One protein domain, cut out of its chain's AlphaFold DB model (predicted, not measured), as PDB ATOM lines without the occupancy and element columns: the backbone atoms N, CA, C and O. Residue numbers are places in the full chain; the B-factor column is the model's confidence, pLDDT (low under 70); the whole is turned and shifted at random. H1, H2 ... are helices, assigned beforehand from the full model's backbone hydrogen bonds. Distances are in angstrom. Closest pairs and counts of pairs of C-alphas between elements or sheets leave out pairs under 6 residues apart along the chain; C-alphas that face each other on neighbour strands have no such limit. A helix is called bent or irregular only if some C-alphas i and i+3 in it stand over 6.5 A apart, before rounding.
ATOM      1  N   CYS A 269     143.766  58.707 125.714       92.06
ATOM      2  CA  CYS A 269     143.070  59.782 126.433       92.06
ATOM      3  C   CYS A 269     141.857  60.343 125.669       92.06
ATOM      4  O   CYS A 269     140.981  60.977 126.264       92.06
ATOM      5  N   ARG A 270     141.801  60.147 124.346       92.25
ATOM      6  CA  ARG A 270     140.635  60.499 123.531       92.25
ATOM      7  C   ARG A 270     139.564  59.412 123.572       92.25
ATOM      8  O   ARG A 270     138.424  59.757 123.325       92.25
ATOM      9  N   LEU A 271     139.899  58.178 123.941       92.88
ATOM     10  CA  LEU A 271     138.946  57.069 124.056       92.88
ATOM     11  C   LEU A 271     138.372  56.885 125.464       92.88
ATOM     12  O   LEU A 271     137.475  56.079 125.626       92.88
ATOM     13  N   ARG A 272     138.858  57.613 126.473       93.69
ATOM     14  CA  ARG A 272     138.348  57.563 127.859       93.69
ATOM     15  C   ARG A 272     137.381  58.703 128.165       93.69
ATOM     16  O   ARG A 272     137.484  59.734 127.515       93.69
ATOM     17  N   GLY A 273     136.535  58.595 129.188       90.81
ATOM     18  CA  GLY A 273     135.740  59.730 129.682       90.81
ATOM     19  C   GLY A 273     136.590  60.902 130.229       90.81
ATOM     20  O   GLY A 273     137.819  60.791 130.345       90.81
ATOM     21  N   PRO A 274     135.981  62.060 130.541       95.25
ATOM     22  CA  PRO A 274     134.557  62.347 130.381       95.25
ATOM     23  C   PRO A 274     134.137  62.630 128.930       95.25
ATOM     24  O   PRO A 274     134.940  63.136 128.130       95.25
ATOM     25  N   TRP A 275     132.886  62.313 128.593       96.06
ATOM     26  CA  TRP A 275     132.301  62.397 127.252       96.06
ATOM     27  C   TRP A 275     131.570  63.715 127.014       96.06
ATOM     28  O   TRP A 275     130.343  63.794 126.989       96.06
ATOM     29  N   THR A 276     132.341  64.780 126.783       95.88
ATOM     30  CA  THR A 276     131.754  66.066 126.381       95.88
ATOM     31  C   THR A 276     131.222  66.009 124.942       95.88
ATOM     32  O   THR A 276     131.788  65.279 124.117       95.88
ATOM     33  N   PRO A 277     130.198  66.807 124.582       94.88
ATOM     34  CA  PRO A 277     129.660  66.844 123.219       94.88
ATOM     35  C   PRO A 277     130.729  67.106 122.151       94.88
ATOM     36  O   PRO A 277     130.741  66.472 121.098       94.88
ATOM     37  N   GLU A 278     131.697  67.981 122.438       92.81
ATOM     38  CA  GLU A 278     132.791  68.299 121.515       92.81
ATOM     39  C   GLU A 278     133.723  67.103 121.303       92.81
ATOM     40  O   GLU A 278     134.275  66.919 120.216       92.81
ATOM     41  N   LYS A 279     133.922  66.284 122.341       93.94
ATOM     42  CA  LYS A 279     134.736  65.074 122.258       93.94
ATOM     43  C   LYS A 279     134.037  64.000 121.434       93.94
ATOM     44  O   LYS A 279     134.685  63.401 120.580       93.94
ATOM     45  N   VAL A 280     132.740  63.801 121.661       94.81
ATOM     46  CA  VAL A 280     131.907  62.874 120.885       94.81
ATOM     47  C   VAL A 280     131.927  63.271 119.409       94.81
ATOM     48  O   VAL A 280     132.297  62.460 118.563       94.81
ATOM     49  N   GLN A 281     131.677  64.549 119.105       92.25
ATOM     50  CA  GLN A 281     131.738  65.072 117.740       92.25
ATOM     51  C   GLN A 281     133.124  64.891 117.106       92.25
ATOM     52  O   GLN A 281     133.231  64.525 115.937       92.25
ATOM     53  N   PHE A 282     134.197  65.132 117.866       92.12
ATOM     54  CA  PHE A 282     135.559  64.943 117.377       92.12
ATOM     55  C   PHE A 282     135.834  63.484 116.995       92.12
ATOM     56  O   PHE A 282     136.385  63.231 115.931       92.12
ATOM     57  N   ILE A 283     135.461  62.528 117.845       92.31
ATOM     58  CA  ILE A 283     135.708  61.104 117.589       92.31
ATOM     59  C   ILE A 283     134.846  60.618 116.432       92.31
ATOM     60  O   ILE A 283     135.368  59.964 115.536       92.31
ATOM     61  N   LYS A 284     133.573  61.027 116.388       89.69
ATOM     62  CA  LYS A 284     132.674  60.768 115.260       89.69
ATOM     63  C   LYS A 284     133.280  61.224 113.935       89.69
ATOM     64  O   LYS A 284     133.266  60.487 112.962       89.69
ATOM     65  N   ALA A 285     133.869  62.417 113.915       87.81
ATOM     66  CA  ALA A 285     134.518  62.955 112.725       87.81
ATOM     67  C   ALA A 285     135.846  62.258 112.379       87.81
ATOM     68  O   ALA A 285     136.249  62.282 111.223       87.81
ATOM     69  N   MET A 286     136.541  61.655 113.351       88.06
ATOM     70  CA  MET A 286     137.776  60.902 113.090       88.06
ATOM     71  C   MET A 286     137.529  59.433 112.722       88.06
ATOM     72  O   MET A 286     138.420  58.810 112.148       88.06
ATOM     73  N   ALA A 287     136.365  58.881 113.065       85.12
ATOM     74  CA  ALA A 287     136.010  57.479 112.865       85.12
ATOM     75  C   ALA A 287     136.154  56.977 111.414       85.12
ATOM     76  O   ALA A 287     136.706  55.893 111.234       85.12
ATOM     77  N   PRO A 288     135.767  57.732 110.364       80.94
ATOM     78  CA  PRO A 288     135.971  57.284 108.982       80.94
ATOM     79  C   PRO A 288     137.445  57.015 108.651       80.94
ATOM     80  O   PRO A 288     137.766  56.158 107.837       80.94
ATOM     81  N   TYR A 289     138.366  57.698 109.334       81.94
ATOM     82  CA  TYR A 289     139.799  57.592 109.073       81.94
ATOM     83  C   TYR A 289     140.486  56.468 109.859       81.94
ATOM     84  O   TYR A 289     141.700  56.310 109.736       81.94
ATOM     85  N   THR A 290     139.768  55.696 110.683       78.81
ATOM     86  CA  THR A 290     140.345  54.547 111.410       78.81
ATOM     87  C   THR A 290     140.216  53.228 110.656       78.81
ATOM     88  O   THR A 290     140.976  52.304 110.938       78.81
ATOM     89  N   HIS A 291     139.293  53.146 109.694       65.62
ATOM     90  CA  HIS A 291     139.001  51.944 108.901       65.62
ATOM     91  C   HIS A 291     138.948  52.298 107.423       65.62
ATOM     92  O   HIS A 291     137.882  52.387 106.826       65.62
ATOM     93  N   VAL A 292     140.116  52.551 106.849       54.22
ATOM     94  CA  VAL A 292     140.237  52.940 105.446       54.22
ATOM     95  C   VAL A 292     140.587  51.693 104.623       54.22
ATOM     96  O   VAL A 292     141.715  51.191 104.690       54.22
ATOM     97  N   GLY A 293     139.598  51.166 103.898       50.81
ATOM     98  CA  GLY A 293     139.750  50.082 102.919       50.81
ATOM     99  C   GLY A 293     140.165  48.701 103.444       50.81
ATOM    100  O   GLY A 293     140.047  48.370 104.620       50.81
ATOM    101  N   GLN A 294     140.720  47.878 102.542       42.94
ATOM    102  CA  GLN A 294     141.252  46.527 102.815       42.94
ATOM    103  C   GLN A 294     142.453  46.504 103.796       42.94
ATOM    104  O   GLN A 294     142.997  45.439 104.093       42.94
ATOM    105  N   GLN A 295     142.894  47.661 104.312       47.25
ATOM    106  CA  GLN A 295     144.050  47.799 105.209       47.25
ATOM    107  C   GLN A 295     143.681  47.921 106.701       47.25
ATOM    108  O   GLN A 295     144.506  48.372 107.504       47.25
ATOM    109  N   SER A 296     142.499  47.441 107.114       52.03
ATOM    110  CA  SER A 296     142.001  47.399 108.510       52.03
ATOM    111  C   SER A 296     142.944  46.750 109.542       52.03
ATOM    112  O   SER A 296     142.694  46.785 110.749       52.03
ATOM    113  N   THR A 297     144.053  46.150 109.111       52.38
ATOM    114  CA  THR A 297     145.025  45.471 109.974       52.38
ATOM    115  C   THR A 297     145.994  46.410 110.696       52.38
ATOM    116  O   THR A 297     146.629  45.973 111.655       52.38
ATOM    117  N   ARG A 298     146.110  47.689 110.300       66.12
ATOM    118  CA  ARG A 298     147.155  48.594 110.832       66.12
ATOM    119  C   ARG A 298     146.712  49.526 111.957       66.12
ATOM    120  O   ARG A 298     147.567  50.084 112.641       66.12
ATOM    121  N   PHE A 299     145.411  49.680 112.181       80.00
ATOM    122  CA  PHE A 299     144.902  50.513 113.265       80.00
ATOM    123  C   PHE A 299     145.173  49.881 114.637       80.00
ATOM    124  O   PHE A 299     144.755  48.747 114.919       80.00
ATOM    125  N   THR A 300     145.853  50.639 115.501       80.06
ATOM    126  CA  THR A 300     146.177  50.238 116.872       80.06
ATOM    127  C   THR A 300     145.503  51.146 117.901       80.06
ATOM    128  O   THR A 300     145.657  52.370 117.895       80.06
ATOM    129  N   THR A 301     144.774  50.518 118.823       83.12
ATOM    130  CA  THR A 301     144.158  51.142 119.999       83.12
ATOM    131  C   THR A 301     144.434  50.308 121.238       83.12
ATOM    132  O   THR A 301     144.584  49.087 121.173       83.12
ATOM    133  N   SER A 302     144.514  50.974 122.387       88.50
ATOM    134  CA  SER A 302     144.586  50.293 123.674       88.50
ATOM    135  C   SER A 302     143.228  49.685 124.012       88.50
ATOM    136  O   SER A 302     142.250  50.408 124.209       88.50
ATOM    137  N   ALA A 303     143.175  48.354 124.109       87.50
ATOM    138  CA  ALA A 303     141.968  47.639 124.519       87.50
ATOM    139  C   ALA A 303     141.480  48.115 125.897       87.50
ATOM    140  O   ALA A 303     140.291  48.348 126.072       87.50
ATOM    141  N   SER A 304     142.396  48.353 126.844       91.12
ATOM    142  CA  SER A 304     142.050  48.909 128.159       91.12
ATOM    143  C   SER A 304     141.447  50.305 128.041       91.12
ATOM    144  O   SER A 304     140.408  50.553 128.636       91.12
ATOM    145  N   ALA A 305     142.033  51.202 127.241       92.25
ATOM    146  CA  ALA A 305     141.488  52.551 127.098       92.25
ATOM    147  C   ALA A 305     140.086  52.554 126.480       92.25
ATOM    148  O   ALA A 305     139.261  53.379 126.859       92.25
ATOM    149  N   LEU A 306     139.823  51.632 125.554       91.81
ATOM    150  CA  LEU A 306     138.505  51.458 124.962       91.81
ATOM    151  C   LEU A 306     137.489  50.900 125.967       91.81
ATOM    152  O   LEU A 306     136.374  51.400 126.025       91.81
ATOM    153  N   GLN A 307     137.869  49.895 126.759       92.25
ATOM    154  CA  GLN A 307     137.010  49.317 127.801       92.25
ATOM    155  C   GLN A 307     136.678  50.360 128.877       92.25
ATOM    156  O   GLN A 307     135.512  50.536 129.212       92.25
ATOM    157  N   ASP A 308     137.675  51.123 129.339       94.31
ATOM    158  CA  ASP A 308     137.461  52.259 130.245       94.31
ATOM    159  C   ASP A 308     136.513  53.292 129.611       94.31
ATOM    160  O   ASP A 308     135.641  53.845 130.271       94.31
ATOM    161  N   GLY A 309     136.673  53.545 128.309       95.44
ATOM    162  CA  GLY A 309     135.811  54.427 127.534       95.44
ATOM    163  C   GLY A 309     134.353  53.995 127.488       95.44
ATOM    164  O   GLY A 309     133.470  54.818 127.723       95.44
ATOM    165  N   ILE A 310     134.122  52.710 127.202       95.56
ATOM    166  CA  ILE A 310     132.799  52.075 127.203       95.56
ATOM    167  C   ILE A 310     132.175  52.189 128.595       95.56
ATOM    168  O   ILE A 310     131.041  52.646 128.705       95.56
ATOM    169  N   GLY A 311     132.935  51.869 129.650       96.31
ATOM    170  CA  GLY A 311     132.496  52.029 131.036       96.31
ATOM    171  C   GLY A 311     132.057  53.462 131.344       96.31
ATOM    172  O   GLY A 311     130.911  53.676 131.727       96.31
ATOM    173  N   CYS A 312     132.908  54.457 131.063       97.06
ATOM    174  CA  CYS A 312     132.548  55.864 131.259       97.06
ATOM    175  C   CYS A 312     131.345  56.298 130.403       97.06
ATOM    176  O   CYS A 312     130.578  57.152 130.825       97.06
ATOM    177  N   ALA A 313     131.173  55.758 129.189       97.38
ATOM    178  CA  ALA A 313     130.034  56.110 128.332       97.38
ATOM    179  C   ALA A 313     128.713  55.610 128.920       97.38
ATOM    180  O   ALA A 313     127.709  56.315 128.846       97.38
ATOM    181  N   ILE A 314     128.733  54.424 129.529       97.44
ATOM    182  CA  ILE A 314     127.588  53.841 130.229       97.44
ATOM    183  C   ILE A 314     127.289  54.637 131.502       97.44
ATOM    184  O   ILE A 314     126.175  55.121 131.640       97.44
ATOM    185  N   GLU A 315     128.285  54.853 132.369       96.88
ATOM    186  CA  GLU A 315     128.134  55.609 133.629       96.88
ATOM    187  C   GLU A 315     127.666  57.060 133.412       96.88
ATOM    188  O   GLU A 315     126.965  57.636 134.238       96.88
ATOM    189  N   GLU A 316     128.056  57.685 132.298       96.62
ATOM    190  CA  GLU A 316     127.607  59.034 131.927       96.62
ATOM    191  C   GLU A 316     126.281  59.033 131.149       96.62
ATOM    192  O   GLU A 316     125.825  60.092 130.708       96.62
ATOM    193  N   ASN A 317     125.665  57.861 130.954       96.62
ATOM    194  CA  ASN A 317     124.440  57.658 130.185       96.62
ATOM    195  C   ASN A 317     124.522  58.260 128.759       96.62
ATOM    196  O   ASN A 317     123.555  58.813 128.225       96.62
ATOM    197  N   ASN A 318     125.707  58.185 128.138       96.75
ATOM    198  CA  ASN A 318     126.019  58.772 126.836       96.75
ATOM    199  C   ASN A 318     125.964  57.717 125.720       96.75
ATOM    200  O   ASN A 318     126.972  57.136 125.311       96.75
ATOM    201  N   VAL A 319     124.750  57.507 125.209       95.81
ATOM    202  CA  VAL A 319     124.434  56.526 124.157       95.81
ATOM    203  C   VAL A 319     125.232  56.777 122.869       95.81
ATOM    204  O   VAL A 319     125.729  55.830 122.266       95.81
ATOM    205  N   GLU A 320     125.412  58.040 122.462       95.00
ATOM    206  CA  GLU A 320     126.135  58.378 121.223       95.00
ATOM    207  C   GLU A 320     127.630  58.049 121.335       95.00
ATOM    208  O   GLU A 320     128.215  57.483 120.410       95.00
ATOM    209  N   ALA A 321     128.256  58.360 122.475       95.69
ATOM    210  CA  ALA A 321     129.648  57.991 122.716       95.69
ATOM    211  C   ALA A 321     129.831  56.468 122.655       95.69
ATOM    212  O   ALA A 321     130.755  55.991 121.996       95.69
ATOM    213  N   LEU A 322     128.932  55.712 123.293       95.75
ATOM    214  CA  LEU A 322     128.965  54.252 123.277       95.75
ATOM    215  C   LEU A 322     128.838  53.696 121.851       95.75
ATOM    216  O   LEU A 322     129.646  52.860 121.448       95.75
ATOM    217  N   GLU A 323     127.871  54.189 121.076       92.94
ATOM    218  CA  GLU A 323     127.649  53.772 119.688       92.94
ATOM    219  C   GLU A 323     128.898  53.988 118.824       92.94
ATOM    220  O   GLU A 323     129.330  53.071 118.123       92.94
ATOM    221  N   ILE A 324     129.538  55.158 118.918       91.56
ATOM    222  CA  ILE A 324     130.756  55.465 118.153       91.56
ATOM    223  C   ILE A 324     131.916  54.547 118.560       91.56
ATOM    224  O   ILE A 324     132.652  54.058 117.701       91.56
ATOM    225  N   LEU A 325     132.099  54.289 119.859       92.38
ATOM    226  CA  LEU A 325     133.175  53.417 120.343       92.38
ATOM    227  C   LEU A 325     132.994  51.978 119.855       92.38
ATOM    228  O   LEU A 325     133.963  51.367 119.399       92.38
ATOM    229  N   LEU A 326     131.768  51.458 119.917       90.50
ATOM    230  CA  LEU A 326     131.445  50.103 119.478       90.50
ATOM    231  C   LEU A 326     131.526  49.955 117.953       90.50
ATOM    232  O   LEU A 326     132.074  48.967 117.472       90.50
ATOM    233  N   THR A 327     131.054  50.951 117.201       86.81
ATOM    234  CA  THR A 327     131.031  50.908 115.730       86.81
ATOM    235  C   THR A 327     132.417  51.112 115.126       86.81
ATOM    236  O   THR A 327     132.788  50.439 114.169       86.81
ATOM    237  N   SER A 328     133.192  52.057 115.662       82.62
ATOM    238  CA  SER A 328     134.383  52.572 114.978       82.62
ATOM    239  C   SER A 328     135.699  52.227 115.664       82.62
ATOM    240  O   SER A 328     136.749  52.373 115.049       82.62
ATOM    241  N   TYR A 329     135.705  51.763 116.913       79.00
ATOM    242  CA  TYR A 329     136.959  51.550 117.653       79.00
ATOM    243  C   TYR A 329     137.073  50.168 118.293       79.00
ATOM    244  O   TYR A 329     138.191  49.724 118.579       79.00
ATOM    245  N   HIS A 330     135.952  49.478 118.492       77.69
ATOM    246  CA  HIS A 330     135.916  48.148 119.071       77.69
ATOM    247  C   HIS A 330     136.163  47.063 118.026       77.69
ATOM    248  O   HIS A 330     135.508  46.999 116.992       77.69
ATOM    249  N   LYS A 331     137.125  46.183 118.318       71.12
ATOM    250  CA  LYS A 331     137.285  44.924 117.587       71.12
ATOM    251  C   LYS A 331     136.420  43.881 118.307       71.12
ATOM    252  O   LYS A 331     136.628  43.716 119.506       71.12
ATOM    253  N   PRO A 332     135.492  43.196 117.618       60.31
ATOM    254  CA  PRO A 332     134.391  42.436 118.226       60.31
ATOM    255  C   PRO A 332     134.833  41.102 118.849       60.31
ATOM    256  O   PRO A 332     134.422  40.034 118.416       60.31
ATOM    257  N   LYS A 333     135.700  41.139 119.862       64.50
ATOM    258  CA  LYS A 333     136.228  39.936 120.527       64.50
ATOM    259  C   LYS A 333     135.790  39.792 121.982       64.50
ATOM    260  O   LYS A 333     136.490  39.134 122.729       64.50
ATOM    261  N   GLU A 334     134.641  40.366 122.337       76.69
ATOM    262  CA  GLU A 334     134.019  40.397 123.675       76.69
ATOM    263  C   GLU A 334     134.283  41.685 124.468       76.69
ATOM    264  O   GLU A 334     135.361  42.292 124.453       76.69
ATOM    265  N   ILE A 335     133.248  42.090 125.197       88.56
ATOM    266  CA  ILE A 335     133.293  43.120 126.231       88.56
ATOM    267  C   ILE A 335     133.060  42.475 127.592       88.56
ATOM    268  O   ILE A 335     132.560  41.356 127.692       88.56
ATOM    269  N   GLN A 336     133.413  43.185 128.659       90.81
ATOM    270  CA  GLN A 336     133.187  42.670 130.003       90.81
ATOM    271  C   GLN A 336     131.677  42.607 130.308       90.81
ATOM    272  O   GLN A 336     130.997  43.625 130.144       90.81
ATOM    273  N   PRO A 337     131.149  41.475 130.820       93.00
ATOM    274  CA  PRO A 337     129.731  41.344 131.178       93.00
ATOM    275  C   PRO A 337     129.241  42.406 132.170       93.00
ATOM    276  O   PRO A 337     128.071  42.779 132.156       93.00
ATOM    277  N   VAL A 338     130.154  42.954 132.984       95.44
ATOM    278  CA  VAL A 338     129.871  44.047 133.927       95.44
ATOM    279  C   VAL A 338     129.250  45.271 133.250       95.44
ATOM    280  O   VAL A 338     128.469  45.966 133.881       95.44
ATOM    281  N   PHE A 339     129.516  45.518 131.965       96.25
ATOM    282  CA  PHE A 339     128.915  46.644 131.250       96.25
ATOM    283  C   PHE A 339     127.409  46.494 131.047       96.25
ATOM    284  O   PHE A 339     126.701  47.496 131.087       96.25
ATOM    285  N   PHE A 340     126.905  45.267 130.887       96.81
ATOM    286  CA  PHE A 340     125.461  45.027 130.864       96.81
ATOM    287  C   PHE A 340     124.856  45.321 132.236       96.81
ATOM    288  O   PHE A 340     123.835  45.994 132.321       96.81
ATOM    289  N   LEU A 341     125.525  44.889 133.308       96.88
ATOM    290  CA  LEU A 341     125.084  45.151 134.678       96.88
ATOM    291  C   LEU A 341     125.108  46.646 135.013       96.88
ATOM    292  O   LEU A 341     124.178  47.150 135.622       96.88
ATOM    293  N   SER A 342     126.122  47.391 134.575       97.06
ATOM    294  CA  SER A 342     126.128  48.847 134.723       97.06
ATOM    295  C   SER A 342     124.989  49.491 133.931       97.06
ATOM    296  O   SER A 342     124.277  50.333 134.462       97.06
ATOM    297  N   ALA A 343     124.768  49.067 132.683       97.50
ATOM    298  CA  ALA A 343     123.780  49.681 131.799       97.50
ATOM    299  C   ALA A 343     122.328  49.522 132.282       97.50
ATOM    300  O   ALA A 343     121.539  50.441 132.085       97.50
ATOM    301  N   ILE A 344     121.959  48.409 132.930       97.38
ATOM    302  CA  ILE A 344     120.583  48.217 133.434       97.38
ATOM    303  C   ILE A 344     120.195  49.194 134.554       97.38
ATOM    304  O   ILE A 344     119.005  49.424 134.767       97.38
ATOM    305  N   HIS A 345     121.176  49.779 135.249       96.69
ATOM    306  CA  HIS A 345     120.946  50.735 136.337       96.69
ATOM    307  C   HIS A 345     120.862  52.189 135.849       96.69
ATOM    308  O   HIS A 345     120.549  53.083 136.637       96.69
ATOM    309  N   GLU A 346     121.096  52.432 134.557       97.38
ATOM    310  CA  GLU A 346     121.135  53.772 133.975       97.38
ATOM    311  C   GLU A 346     119.796  54.197 133.344       97.38
ATOM    312  O   GLU A 346     119.040  53.360 132.837       97.38
ATOM    313  N   PRO A 347     119.481  55.510 133.289       95.19
ATOM    314  CA  PRO A 347     118.209  55.996 132.750       95.19
ATOM    315  C   PRO A 347     117.940  55.616 131.286       95.19
ATOM    316  O   PRO A 347     116.782  55.449 130.911       95.19
ATOM    317  N   ALA A 348     118.978  55.491 130.449       94.81
ATOM    318  CA  ALA A 348     118.856  55.007 129.071       94.81
ATOM    319  C   ALA A 348     119.197  53.511 128.940       94.81
ATOM    320  O   ALA A 348     119.600  53.068 127.864       94.81
ATOM    321  N   GLY A 349     119.024  52.724 130.007       95.12
ATOM    322  CA  GLY A 349     119.442  51.323 130.061       95.12
ATOM    323  C   GLY A 349     118.911  50.459 128.919       95.12
ATOM    324  O   GLY A 349     119.656  49.655 128.370       95.12
ATOM    325  N   VAL A 350     117.673  50.679 128.461       96.56
ATOM    326  CA  VAL A 350     117.121  49.972 127.288       96.56
ATOM    327  C   VAL A 350     117.968  50.214 126.032       96.56
ATOM    328  O   VAL A 350     118.347  49.263 125.353       96.56
ATOM    329  N   GLU A 351     118.309  51.468 125.736       96.25
ATOM    330  CA  GLU A 351     119.090  51.827 124.545       96.25
ATOM    331  C   GLU A 351     120.554  51.383 124.665       96.25
ATOM    332  O   GLU A 351     121.131  50.874 123.702       96.25
ATOM    333  N   LEU A 352     121.138  51.498 125.861       96.75
ATOM    334  CA  LEU A 352     122.494  51.024 126.141       96.75
ATOM    335  C   LEU A 352     122.597  49.503 125.959       96.75
ATOM    336  O   LEU A 352     123.474  49.036 125.237       96.75
ATOM    337  N   ILE A 353     121.674  48.723 126.534       96.88
ATOM    338  CA  ILE A 353     121.662  47.260 126.384       96.88
ATOM    339  C   ILE A 353     121.429  46.870 124.922       96.88
ATOM    340  O   ILE A 353     122.124  45.986 124.420       96.88
ATOM    341  N   LYS A 354     120.515  47.536 124.200       95.81
ATOM    342  CA  LYS A 354     120.321  47.286 122.763       95.81
ATOM    343  C   LYS A 354     121.622  47.474 121.975       95.81
ATOM    344  O   LYS A 354     121.949  46.633 121.139       95.81
ATOM    345  N   LEU A 355     122.383  48.538 122.245       94.56
ATOM    346  CA  LEU A 355     123.689  48.744 121.614       94.56
ATOM    347  C   LEU A 355     124.685  47.641 121.987       94.56
ATOM    348  O   LEU A 355     125.317  47.069 121.101       94.56
ATOM    349  N   LEU A 356     124.799  47.289 123.268       95.06
ATOM    350  CA  LEU A 356     125.730  46.249 123.713       95.06
ATOM    351  C   LEU A 356     125.404  44.882 123.087       95.06
ATOM    352  O   LEU A 356     126.313  44.211 122.609       95.06
ATOM    353  N   ILE A 357     124.125  44.501 122.998       94.19
ATOM    354  CA  ILE A 357     123.691  43.255 122.341       94.19
ATOM    355  C   ILE A 357     123.998  43.282 120.839       94.19
ATOM    356  O   ILE A 357     124.458  42.286 120.288       94.19
ATOM    357  N   ARG A 358     123.781  44.420 120.167       91.56
ATOM    358  CA  ARG A 358     124.053  44.574 118.728       91.56
ATOM    359  C   ARG A 358     125.521  44.341 118.365       91.56
ATOM    360  O   ARG A 358     125.812  43.800 117.301       91.56
ATOM    361  N   PHE A 359     126.447  44.782 119.209       90.81
ATOM    362  CA  PHE A 359     127.880  44.695 118.914       90.81
ATOM    363  C   PHE A 359     128.576  43.518 119.599       90.81
ATOM    364  O   PHE A 359     129.580  43.026 119.086       90.81
ATOM    365  N   CYS A 360     128.066  43.064 120.743       91.62
ATOM    366  CA  CYS A 360     128.671  42.018 121.563       91.62
ATOM    367  C   CYS A 360     127.602  41.070 122.142       91.62
ATOM    368  O   CYS A 360     127.486  40.952 123.366       91.62
ATOM    369  N   PRO A 361     126.827  40.373 121.289       91.81
ATOM    370  CA  PRO A 361     125.694  39.552 121.726       91.81
ATOM    371  C   PRO A 361     126.087  38.467 122.735       91.81
ATOM    372  O   PRO A 361     125.389  38.243 123.719       91.81
ATOM    373  N   PHE A 362     127.244  37.834 122.532       92.00
ATOM    374  CA  PHE A 362     127.733  36.744 123.379       92.00
ATOM    375  C   PHE A 362     128.260  37.190 124.746       92.00
ATOM    376  O   PHE A 362     128.459  36.357 125.624       92.00
ATOM    377  N   SER A 363     128.461  38.494 124.959       93.12
ATOM    378  CA  SER A 363     128.895  39.028 126.254       93.12
ATOM    379  C   SER A 363     127.730  39.263 127.229       93.12
ATOM    380  O   SER A 363     127.975  39.631 128.378       93.12
ATOM    381  N   LEU A 364     126.478  39.057 126.794       95.25
ATOM    382  CA  LEU A 364     125.287  39.182 127.635       95.25
ATOM    383  C   LEU A 364     125.252  38.051 128.688       95.25
ATOM    384  O   LEU A 364     125.241  36.871 128.317       95.25
ATOM    385  N   PRO A 365     125.190  38.365 129.996       95.38
ATOM    386  CA  PRO A 365     125.110  37.343 131.034       95.38
ATOM    387  C   PRO A 365     123.674  36.788 131.127       95.38
ATOM    388  O   PRO A 365     122.844  37.270 131.890       95.38
ATOM    389  N   HIS A 366     123.371  35.780 130.308       93.00
ATOM    390  CA  HIS A 366     122.022  35.215 130.136       93.00
ATOM    391  C   HIS A 366     121.424  34.548 131.385       93.00
ATOM    392  O   HIS A 366     120.205  34.502 131.503       93.00
ATOM    393  N   ASP A 367     122.251  34.073 132.317       94.06
ATOM    394  CA  ASP A 367     121.802  33.451 133.573       94.06
ATOM    395  C   ASP A 367     121.765  34.437 134.758       94.06
ATOM    396  O   ASP A 367     121.589  34.040 135.912       94.06
ATOM    397  N   ASP A 368     121.960  35.734 134.502       97.50
ATOM    398  CA  ASP A 368     122.019  36.743 135.554       97.50
ATOM    399  C   ASP A 368     120.622  37.191 136.018       97.50
ATOM    400  O   ASP A 368     119.726  37.517 135.226       97.50
ATOM    401  N   ALA A 369     120.435  37.215 137.339       97.44
ATOM    402  CA  ALA A 369     119.163  37.562 137.958       97.44
ATOM    403  C   ALA A 369     118.812  39.051 137.799       97.44
ATOM    404  O   ALA A 369     117.634  39.367 137.627       97.44
ATOM    405  N   GLU A 370     119.797  39.957 137.823       97.69
ATOM    406  CA  GLU A 370     119.561  41.397 137.666       97.69
ATOM    407  C   GLU A 370     119.142  41.722 136.232       97.69
ATOM    408  O   GLU A 370     118.158  42.435 136.026       97.69
ATOM    409  N   VAL A 371     119.812  41.134 135.234       97.31
ATOM    410  CA  VAL A 371     119.430  41.304 133.820       97.31
ATOM    411  C   VAL A 371     118.033  40.737 133.553       97.31
ATOM    412  O   VAL A 371     117.220  41.374 132.881       97.31
ATOM    413  N   THR A 372     117.714  39.578 134.134       97.94
ATOM    414  CA  THR A 372     116.375  38.978 134.034       97.94
ATOM    415  C   THR A 372     115.310  39.884 134.658       97.94
ATOM    416  O   THR A 372     114.259  40.124 134.059       97.94
ATOM    417  N   GLN A 373     115.577  40.423 135.851       98.06
ATOM    418  CA  GLN A 373     114.666  41.336 136.539       98.06
ATOM    419  C   GLN A 373     114.469  42.637 135.754       98.06
ATOM    420  O   GLN A 373     113.340  43.119 135.638       98.06
ATOM    421  N   PHE A 374     115.541  43.178 135.171       98.00
ATOM    422  CA  PHE A 374     115.475  44.328 134.278       98.00
ATOM    423  C   PHE A 374     114.565  44.038 133.078       98.00
ATOM    424  O   PHE A 374     113.617  44.788 132.842       98.00
ATOM    425  N   ALA A 375     114.773  42.919 132.379       98.06
ATOM    426  CA  ALA A 375     113.967  42.537 131.219       98.06
ATOM    427  C   ALA A 375     112.473  42.383 131.566       98.06
ATOM    428  O   ALA A 375     111.610  42.879 130.837       98.06
ATOM    429  N   MET A 376     112.156  41.778 132.719       98.31
ATOM    430  CA  MET A 376     110.781  41.709 133.232       98.31
ATOM    431  C   MET A 376     110.201  43.100 133.508       98.31
ATOM    432  O   MET A 376     109.066  43.368 133.129       98.31
ATOM    433  N   SER A 377     110.978  44.005 134.110       98.12
ATOM    434  CA  SER A 377     110.514  45.366 134.403       98.12
ATOM    435  C   SER A 377     110.212  46.175 133.136       98.12
ATOM    436  O   SER A 377     109.222  46.903 133.096       98.12
ATOM    437  N   VAL A 378     111.020  46.008 132.084       97.62
ATOM    438  CA  VAL A 378     110.835  46.643 130.770       97.62
ATOM    439  C   VAL A 378     109.583  46.096 130.082       97.62
ATOM    440  O   VAL A 378     108.778  46.863 129.553       97.62
ATOM    441  N   ARG A 379     109.360  44.779 130.158       97.56
ATOM    442  CA  ARG A 379     108.125  44.148 129.677       97.56
ATOM    443  C   ARG A 379     106.898  44.680 130.413       97.56
ATOM    444  O   ARG A 379     105.898  45.001 129.780       97.56
ATOM    445  N   ASP A 380     106.962  44.786 131.738       97.88
ATOM    446  CA  ASP A 380     105.831  45.234 132.556       97.88
ATOM    447  C   ASP A 380     105.488  46.720 132.298       97.88
ATOM    448  O   ASP A 380     104.350  47.144 132.503       97.88
ATOM    449  N   GLN A 381     106.442  47.499 131.771       96.81
ATOM    450  CA  GLN A 381     106.229  48.857 131.248       96.81
ATOM    451  C   GLN A 381     105.604  48.884 129.840       96.81
ATOM    452  O   GLN A 381     105.242  49.954 129.349       96.81
ATOM    453  N   GLY A 382     105.442  47.725 129.197       96.44
ATOM    454  CA  GLY A 382     104.851  47.577 127.870       96.44
ATOM    455  C   GLY A 382     105.829  47.751 126.706       96.44
ATOM    456  O   GLY A 382     105.376  47.876 125.568       96.44
ATOM    457  N   ASP A 383     107.144  47.768 126.953       96.56
ATOM    458  CA  ASP A 383     108.141  47.820 125.879       96.56
ATOM    459  C   ASP A 383     108.407  46.397 125.333       96.56
ATOM    460  O   ASP A 383     108.808  45.507 126.095       96.56
ATOM    461  N   PRO A 384     108.220  46.153 124.018       95.94
ATOM    462  CA  PRO A 384     108.425  44.838 123.404       95.94
ATOM    463  C   PRO A 384     109.868  44.321 123.510       95.94
ATOM    464  O   PRO A 384     110.104  43.128 123.312       95.94
ATOM    465  N   PHE A 385     110.838  45.186 123.826       97.19
ATOM    466  CA  PHE A 385     112.213  44.777 124.089       97.19
ATOM    467  C   PHE A 385     112.327  43.829 125.284       97.19
ATOM    468  O   PHE A 385     113.142  42.913 125.231       97.19
ATOM    469  N   GLY A 386     111.506  43.999 126.326       97.31
ATOM    470  CA  GLY A 386     111.561  43.145 127.516       97.31
ATOM    471  C   GLY A 386     111.222  41.685 127.206       97.31
ATOM    472  O   GLY A 386     111.979  40.785 127.567       97.31
ATOM    473  N   ASP A 387     110.130  41.453 126.470       97.31
ATOM    474  CA  ASP A 387     109.737  40.110 126.012       97.31
ATOM    475  C   ASP A 387     110.790  39.496 125.087       97.31
ATOM    476  O   ASP A 387     111.156  38.329 125.231       97.31
ATOM    477  N   TRP A 388     111.303  40.298 124.152       96.94
ATOM    478  CA  TRP A 388     112.332  39.854 123.221       96.94
ATOM    479  C   TRP A 388     113.632  39.474 123.938       96.94
ATOM    480  O   TRP A 388     114.224  38.449 123.614       96.94
ATOM    481  N   LEU A 389     114.064  40.262 124.926       97.19
ATOM    482  CA  LEU A 389     115.298  40.023 125.670       97.19
ATOM    483  C   LEU A 389     115.220  38.722 126.478       97.19
ATOM    484  O   LEU A 389     116.180  37.957 126.483       97.19
ATOM    485  N   LEU A 390     114.069  38.436 127.096       97.19
ATOM    486  CA  LEU A 390     113.842  37.175 127.807       97.19
ATOM    487  C   LEU A 390     113.894  35.965 126.860       97.19
ATOM    488  O   LEU A 390     114.558  34.982 127.182       97.19
ATOM    489  N   ASP A 391     113.247  36.031 125.686       96.06
ATOM    490  CA  ASP A 391     113.360  34.956 124.684       96.06
ATOM    491  C   ASP A 391     114.805  34.798 124.203       96.06
ATOM    492  O   ASP A 391     115.312  33.681 124.097       96.06
ATOM    493  N   TYR A 392     115.493  35.913 123.959       95.12
ATOM    494  CA  TYR A 392     116.873  35.912 123.498       95.12
ATOM    495  C   TYR A 392     117.819  35.248 124.510       95.12
ATOM    496  O   TYR A 392     118.588  34.360 124.139       95.12
ATOM    497  N   MET A 393     117.711  35.596 125.796       96.19
ATOM    498  CA  MET A 393     118.523  35.010 126.873       96.19
ATOM    499  C   MET A 393     118.350  33.488 126.984       96.19
ATOM    500  O   MET A 393     119.334  32.785 127.197       96.19
ATOM    501  N   LEU A 394     117.140  32.957 126.763       95.69
ATOM    502  CA  LEU A 394     116.884  31.508 126.800       95.69
ATOM    503  C   LEU A 394     117.624  30.727 125.706       95.69
ATOM    504  O   LEU A 394     117.906  29.540 125.875       95.69
ATOM    505  N   HIS A 395     117.920  31.371 124.579       92.44
ATOM    506  CA  HIS A 395     118.525  30.720 123.418       92.44
ATOM    507  C   HIS A 395     120.005  31.043 123.241       92.44
ATOM    508  O   HIS A 395     120.710  30.293 122.565       92.44
ATOM    509  N   LEU A 396     120.490  32.086 123.920       92.38
ATOM    510  CA  LEU A 396     121.881  32.511 123.878       92.38
ATOM    511  C   LEU A 396     122.894  31.378 124.149       92.38
ATOM    512  O   LEU A 396     123.879  31.317 123.418       92.38
ATOM    513  N   PRO A 397     122.686  30.437 125.099       93.94
ATOM    514  CA  PRO A 397     123.613  29.314 125.284       93.94
ATOM    515  C   PRO A 397     123.794  28.454 124.026       93.94
ATOM    516  O   PRO A 397     124.900  28.000 123.733       93.94
ATOM    517  N   GLY A 398     122.709  28.233 123.275       91.19
ATOM    518  CA  GLY A 398     122.736  27.485 122.018       91.19
ATOM    519  C   GLY A 398     123.423  28.264 120.898       91.19
ATOM    520  O   GLY A 398     124.208  27.691 120.139       91.19
ATOM    521  N   ASP A 399     123.188  29.574 120.833       88.62
ATOM    522  CA  ASP A 399     123.819  30.465 119.854       88.62
ATOM    523  C   ASP A 399     125.337  30.579 120.100       88.62
ATOM    524  O   ASP A 399     126.118  30.504 119.152       88.62
ATOM    525  N   ILE A 400     125.765  30.662 121.368       88.81
ATOM    526  CA  ILE A 400     127.185  30.639 121.767       88.81
ATOM    527  C   ILE A 400     127.822  29.293 121.402       88.81
ATOM    528  O   ILE A 400     128.906  29.256 120.828       88.81
ATOM    529  N   ALA A 401     127.157  28.173 121.708       90.25
ATOM    530  CA  ALA A 401     127.692  26.840 121.419       90.25
ATOM    531  C   ALA A 401     127.823  26.552 119.914       90.25
ATOM    532  O   ALA A 401     128.667  25.751 119.513       90.25
ATOM    533  N   SER A 402     126.979  27.182 119.094       87.81
ATOM    534  CA  SER A 402     126.998  27.055 117.635       87.81
ATOM    535  C   SER A 402     127.837  28.124 116.930       87.81
ATOM    536  O   SER A 402     128.046  27.994 115.728       87.81
ATOM    537  N   ASP A 403     128.321  29.140 117.652       87.25
ATOM    538  CA  ASP A 403     129.015  30.318 117.110       87.25
ATOM    539  C   ASP A 403     128.221  31.012 115.986       87.25
ATOM    540  O   ASP A 403     128.759  31.455 114.972       87.25
ATOM    541  N   THR A 404     126.895  31.080 116.146       85.75
ATOM    542  CA  THR A 404     125.996  31.698 115.160       85.75
ATOM    543  C   THR A 404     125.321  32.938 115.745       85.75
ATOM    544  O   THR A 404     124.164  32.890 116.168       85.75
ATOM    545  N   PRO A 405     126.020  34.085 115.811       86.00
ATOM    546  CA  PRO A 405     125.466  35.257 116.462       86.00
ATOM    547  C   PRO A 405     124.301  35.833 115.652       86.00
ATOM    548  O   PRO A 405     124.371  35.980 114.430       86.00
ATOM    549  N   LEU A 406     123.236  36.233 116.353       87.25
ATOM    550  CA  LEU A 406     122.132  36.972 115.740       87.25
ATOM    551  C   LEU A 406     122.613  38.315 115.168       87.25
ATOM    552  O   LEU A 406     122.160  38.724 114.098       87.25
ATOM    553  N   PHE A 407     123.555  38.967 115.861       88.25
ATOM    554  CA  PHE A 407     124.154  40.233 115.451       88.25
ATOM    555  C   PHE A 407     125.665  40.122 115.208       88.25
ATOM    556  O   PHE A 407     126.387  39.527 115.997       88.25
ATOM    557  N   SER A 408     126.176  40.771 114.167       84.00
ATOM    558  CA  SER A 408     127.606  40.955 113.924       84.00
ATOM    559  C   SER A 408     127.858  42.375 113.450       84.00
ATOM    560  O   SER A 408     127.171  42.874 112.559       84.00
ATOM    561  N   HIS A 409     128.839  43.038 114.065       78.69
ATOM    562  CA  HIS A 409     129.207  44.426 113.759       78.69
ATOM    563  C   HIS A 409     128.007  45.392 113.800       78.69
ATOM    564  O   HIS A 409     127.877  46.281 112.963       78.69
ATOM    565  N   GLY A 410     127.092  45.183 114.752       83.19
ATOM    566  CA  GLY A 410     125.880  45.988 114.901       83.19
ATOM    567  C   GLY A 410     124.700  45.545 114.031       83.19
ATOM    568  O   GLY A 410     123.577  46.000 114.252       83.19
ATOM    569  N   ARG A 411     124.914  44.648 113.063       83.81
ATOM    570  CA  ARG A 411     123.919  44.241 112.061       83.81
ATOM    571  C   ARG A 411     123.378  42.851 112.326       83.81
ATOM    572  O   ARG A 411     124.074  42.021 112.890       83.81
ATOM    573  N   ILE A 412     122.158  42.578 111.877       85.88
ATOM    574  CA  ILE A 412     121.600  41.225 111.935       85.88
ATOM    575  C   ILE A 412     122.218  40.393 110.807       85.88
ATOM    576  O   ILE A 412     122.215  40.829 109.661       85.88
ATOM    577  N   VAL A 413     122.764  39.221 111.134       81.50
ATOM    578  CA  VAL A 413     123.473  38.358 110.161       81.50
ATOM    579  C   VAL A 413     122.573  37.258 109.617       81.50
ATOM    580  O   VAL A 413     122.689  36.851 108.467       81.50
ATOM    581  N   GLN A 414     121.659  36.753 110.444       69.06
ATOM    582  CA  GLN A 414     120.793  35.652 110.048       69.06
ATOM    583  C   GLN A 414     119.555  36.187 109.344       69.06
ATOM    584  O   GLN A 414     118.628  36.671 109.986       69.06
ATOM    585  N   TYR A 415     119.488  36.066 108.027       61.00
ATOM    586  CA  TYR A 415     118.276  36.395 107.289       61.00
ATOM    587  C   TYR A 415     117.376  35.156 107.177       61.00
ATOM    588  O   TYR A 415     117.837  34.078 106.812       61.00
ATOM    589  N   ARG A 416     116.067  35.341 107.428       60.62
ATOM    590  CA  ARG A 416     114.965  34.366 107.218       60.62
ATOM    591  C   ARG A 416     114.655  33.375 108.351       60.62
ATOM    592  O   ARG A 416     114.282  32.233 108.089       60.62
ATOM    593  N   ASN A 417     114.688  33.819 109.604       76.06
ATOM    594  CA  ASN A 417     113.969  33.140 110.684       76.06
ATOM    595  C   ASN A 417     113.042  34.126 111.421       76.06
ATOM    596  O   ASN A 417     113.200  35.345 111.341       76.06
ATOM    597  N   GLN A 418     112.043  33.594 112.129       82.50
ATOM    598  CA  GLN A 418     111.063  34.394 112.877       82.50
ATOM    599  C   GLN A 418     111.731  35.325 113.909       82.50
ATOM    600  O   GLN A 418     111.218  36.409 114.189       82.50
ATOM    601  N   ARG A 419     112.902  34.936 114.434       81.06
ATOM    602  CA  ARG A 419     113.688  35.738 115.380       81.06
ATOM    603  C   ARG A 419     114.223  37.020 114.778       81.06
ATOM    604  O   ARG A 419     114.155  38.060 115.423       81.06
ATOM    605  N   THR A 420     114.724  36.965 113.552       84.12
ATOM    606  CA  THR A 420     115.239  38.143 112.856       84.12
ATOM    607  C   THR A 420     114.141  39.164 112.606       84.12
ATOM    608  O   THR A 420     114.347  40.354 112.832       84.12
ATOM    609  N   GLU A 421     112.942  38.722 112.228       85.19
ATOM    610  CA  GLU A 421     111.800  39.629 112.076       85.19
ATOM    611  C   GLU A 421     111.396  40.281 113.404       85.19
ATOM    612  O   GLU A 421     111.039  41.460 113.436       85.19
ATOM    613  N   GLN A 422     111.454  39.534 114.509       87.75
ATOM    614  CA  GLN A 422     111.201  40.073 115.846       87.75
ATOM    615  C   GLN A 422     112.295  41.061 116.272       87.75
ATOM    616  O   GLN A 422     111.975  42.155 116.734       87.75
ATOM    617  N   ALA A 423     113.568  40.731 116.046       88.31
ATOM    618  CA  ALA A 423     114.695  41.611 116.334       88.31
ATOM    619  C   ALA A 423     114.607  42.918 115.528       88.31
ATOM    620  O   ALA A 423     114.756  43.999 116.091       88.31
ATOM    621  N   LEU A 424     114.262  42.858 114.238       87.94
ATOM    622  CA  LEU A 424     114.063  44.050 113.405       87.94
ATOM    623  C   LEU A 424     112.961  44.971 113.943       87.94
ATOM    624  O   LEU A 424     113.119  46.190 113.916       87.94
ATOM    625  N   LYS A 425     111.864  44.412 114.469       89.38
ATOM    626  CA  LYS A 425     110.775  45.202 115.073       89.38
ATOM    627  C   LYS A 425     111.201  45.915 116.355       89.38
ATOM    628  O   LYS A 425     110.718  47.009 116.623       89.38
ATOM    629  N   VAL A 426     112.080  45.295 117.139       92.56
ATOM    630  CA  VAL A 426     112.479  45.768 118.472       92.56
ATOM    631  C   VAL A 426     113.660  46.741 118.421       92.56
ATOM    632  O   VAL A 426     113.696  47.733 119.153       92.56
ATOM    633  N   PHE A 427     114.630  46.465 117.554       90.38
ATOM    634  CA  PHE A 427     115.846  47.261 117.418       90.38
ATOM    635  C   PHE A 427     115.710  48.355 116.351       90.38
ATOM    636  O   PHE A 427     116.412  49.364 116.415       90.38
ATOM    637  N   GLY A 428     114.824  48.171 115.367       83.75
ATOM    638  CA  GLY A 428     114.772  49.012 114.174       83.75
ATOM    639  C   GLY A 428     116.043  48.896 113.314       83.75
ATOM    640  O   GLY A 428     116.973  48.158 113.659       83.75
ATOM    641  N   PRO A 429     116.112  49.619 112.183       72.44
ATOM    642  CA  PRO A 429     117.354  49.763 111.431       72.44
ATOM    643  C   PRO A 429     118.376  50.583 112.236       72.44
ATOM    644  O   PRO A 429     118.008  51.487 112.991       72.44
ATOM    645  N   LEU A 430     119.669  50.293 112.067       67.06
ATOM    646  CA  LEU A 430     120.720  51.233 112.464       67.06
ATOM    647  C   LEU A 430     120.505  52.544 111.692       67.06
ATOM    648  O   LEU A 430     120.217  52.524 110.492       67.06
ATOM    649  N   LYS A 431     120.586  53.686 112.386       57.44
ATOM    650  CA  LYS A 431     120.546  54.994 111.724       57.44
ATOM    651  C   LYS A 431     121.731  55.030 110.758       57.44
ATOM    652  O   LYS A 431     122.848  54.815 111.197       57.44
ATOM    653  N   GLU A 432     121.456  55.303 109.484       47.41
ATOM    654  CA  GLU A 432     122.400  55.289 108.349       47.41
ATOM    655  C   GLU A 432     122.617  53.935 107.661       47.41
ATOM    656  O   GLU A 432     123.742  53.453 107.636       47.41
ATOM    657  N   GLU A 433     121.616  53.381 106.962       47.91
ATOM    658  CA  GLU A 433     121.935  52.580 105.766       47.91
ATOM    659  C   GLU A 433     121.052  52.885 104.557       47.91
ATOM    660  O   GLU A 433     119.825  52.798 104.578       47.91
ATOM    661  N   ASN A 434     121.760  53.234 103.482       40.28
ATOM    662  CA  ASN A 434     121.328  53.155 102.101       40.28
ATOM    663  C   ASN A 434     121.135  51.658 101.758       40.28
ATOM    664  O   ASN A 434     122.095  50.898 101.898       40.28
ATOM    665  N   PRO A 435     119.939  51.211 101.341       36.97
ATOM    666  CA  PRO A 435     119.608  49.791 101.164       36.97
ATOM    667  C   PRO A 435     120.504  49.042 100.163       36.97
ATOM    668  O   PRO A 435     120.642  47.829 100.272       36.97
TER     669      PRO A 435
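This is residues 269 to 435 of the 461 residues of an uncharacterized protein of Ascosphaera apis ARSEF 7405 (UniProt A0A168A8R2). Three helical hairpins, H2 with H3, H4 with H5 and H6 with H7, follow one another as a short solenoid, with H2, H4 and H6 in one layer and H3, H5 and H7 in the other. H1 lies beside H3 at one end, and H8 packs across H7 near the other. Residues 292 to 297 stick out. The 167 printed residues include eight named helices, H1 to H8 in chain order, and no named strand: the class is all helix. The whole is compact, with a radius of gyration of the C-alphas of 15.9 A and spans of 39 by 33 by 29 A.

H7, residues 384 to 402, has a kink of 51 degrees near residue 395 and is irregular, with C-alphas 394 and 397 7.2 A apart. With residues 384 to 390 alone it touches H6, residues 369 to 380, in a hairpin; the closest C-alphas, of Arg 379 and Gly 386, are 4.2 A apart. With residues 384 to 388 alone it touches H8, residues 418 to 427, at a steep tilt of 52 degrees; Phe 385 and Val 426 have the closest C-alphas, 5.7 A apart. H5, residues 349 to 359, touches H3, residues 319 to 328, at a shallow tilt of 4 degrees, the same way; the closest C-alphas, of Val 319 and Leu 352, are 6.2 A apart. H3 also touches H1, residues 277 to 290, at 5.6 A between the closest C-alphas, of Ala 287 and Ser 328. H4, residues 338 to 344, touches H2, residues 303 to 315; Ile 314 and Ala 343 have the closest C-alphas, 5.9 A apart. H2 touches H4 with residues 310 to 315 alone. Every O i to N i+4 pair is within hydrogen-bond range in H2, H3, H4, H5, H6 and H8, against 7 of 10 in H1 and 12 of 15 in H7.

H7 measures 26.4 A from first to last C-alpha, H1 20.1 A and H2 18.4 A. H1 is only just irregular: C-alphas 285 and 288 are 6.9 A apart. C-alpha 277, where H1 begins, is at (129.660, 66.844, 123.219), and C-alpha 427, where H8 ends, is at (115.846, 47.261, 117.418).

The C-alphas farthest apart, of Gln 295 and Asp 380, are 47.1 A apart. The printed part has no cut; the links H1 to H2 and H7 to H8 are long. The pLDDT is under 70 at residues 291 to 298, 332 to 333, 414 to 416 and 430 to 435.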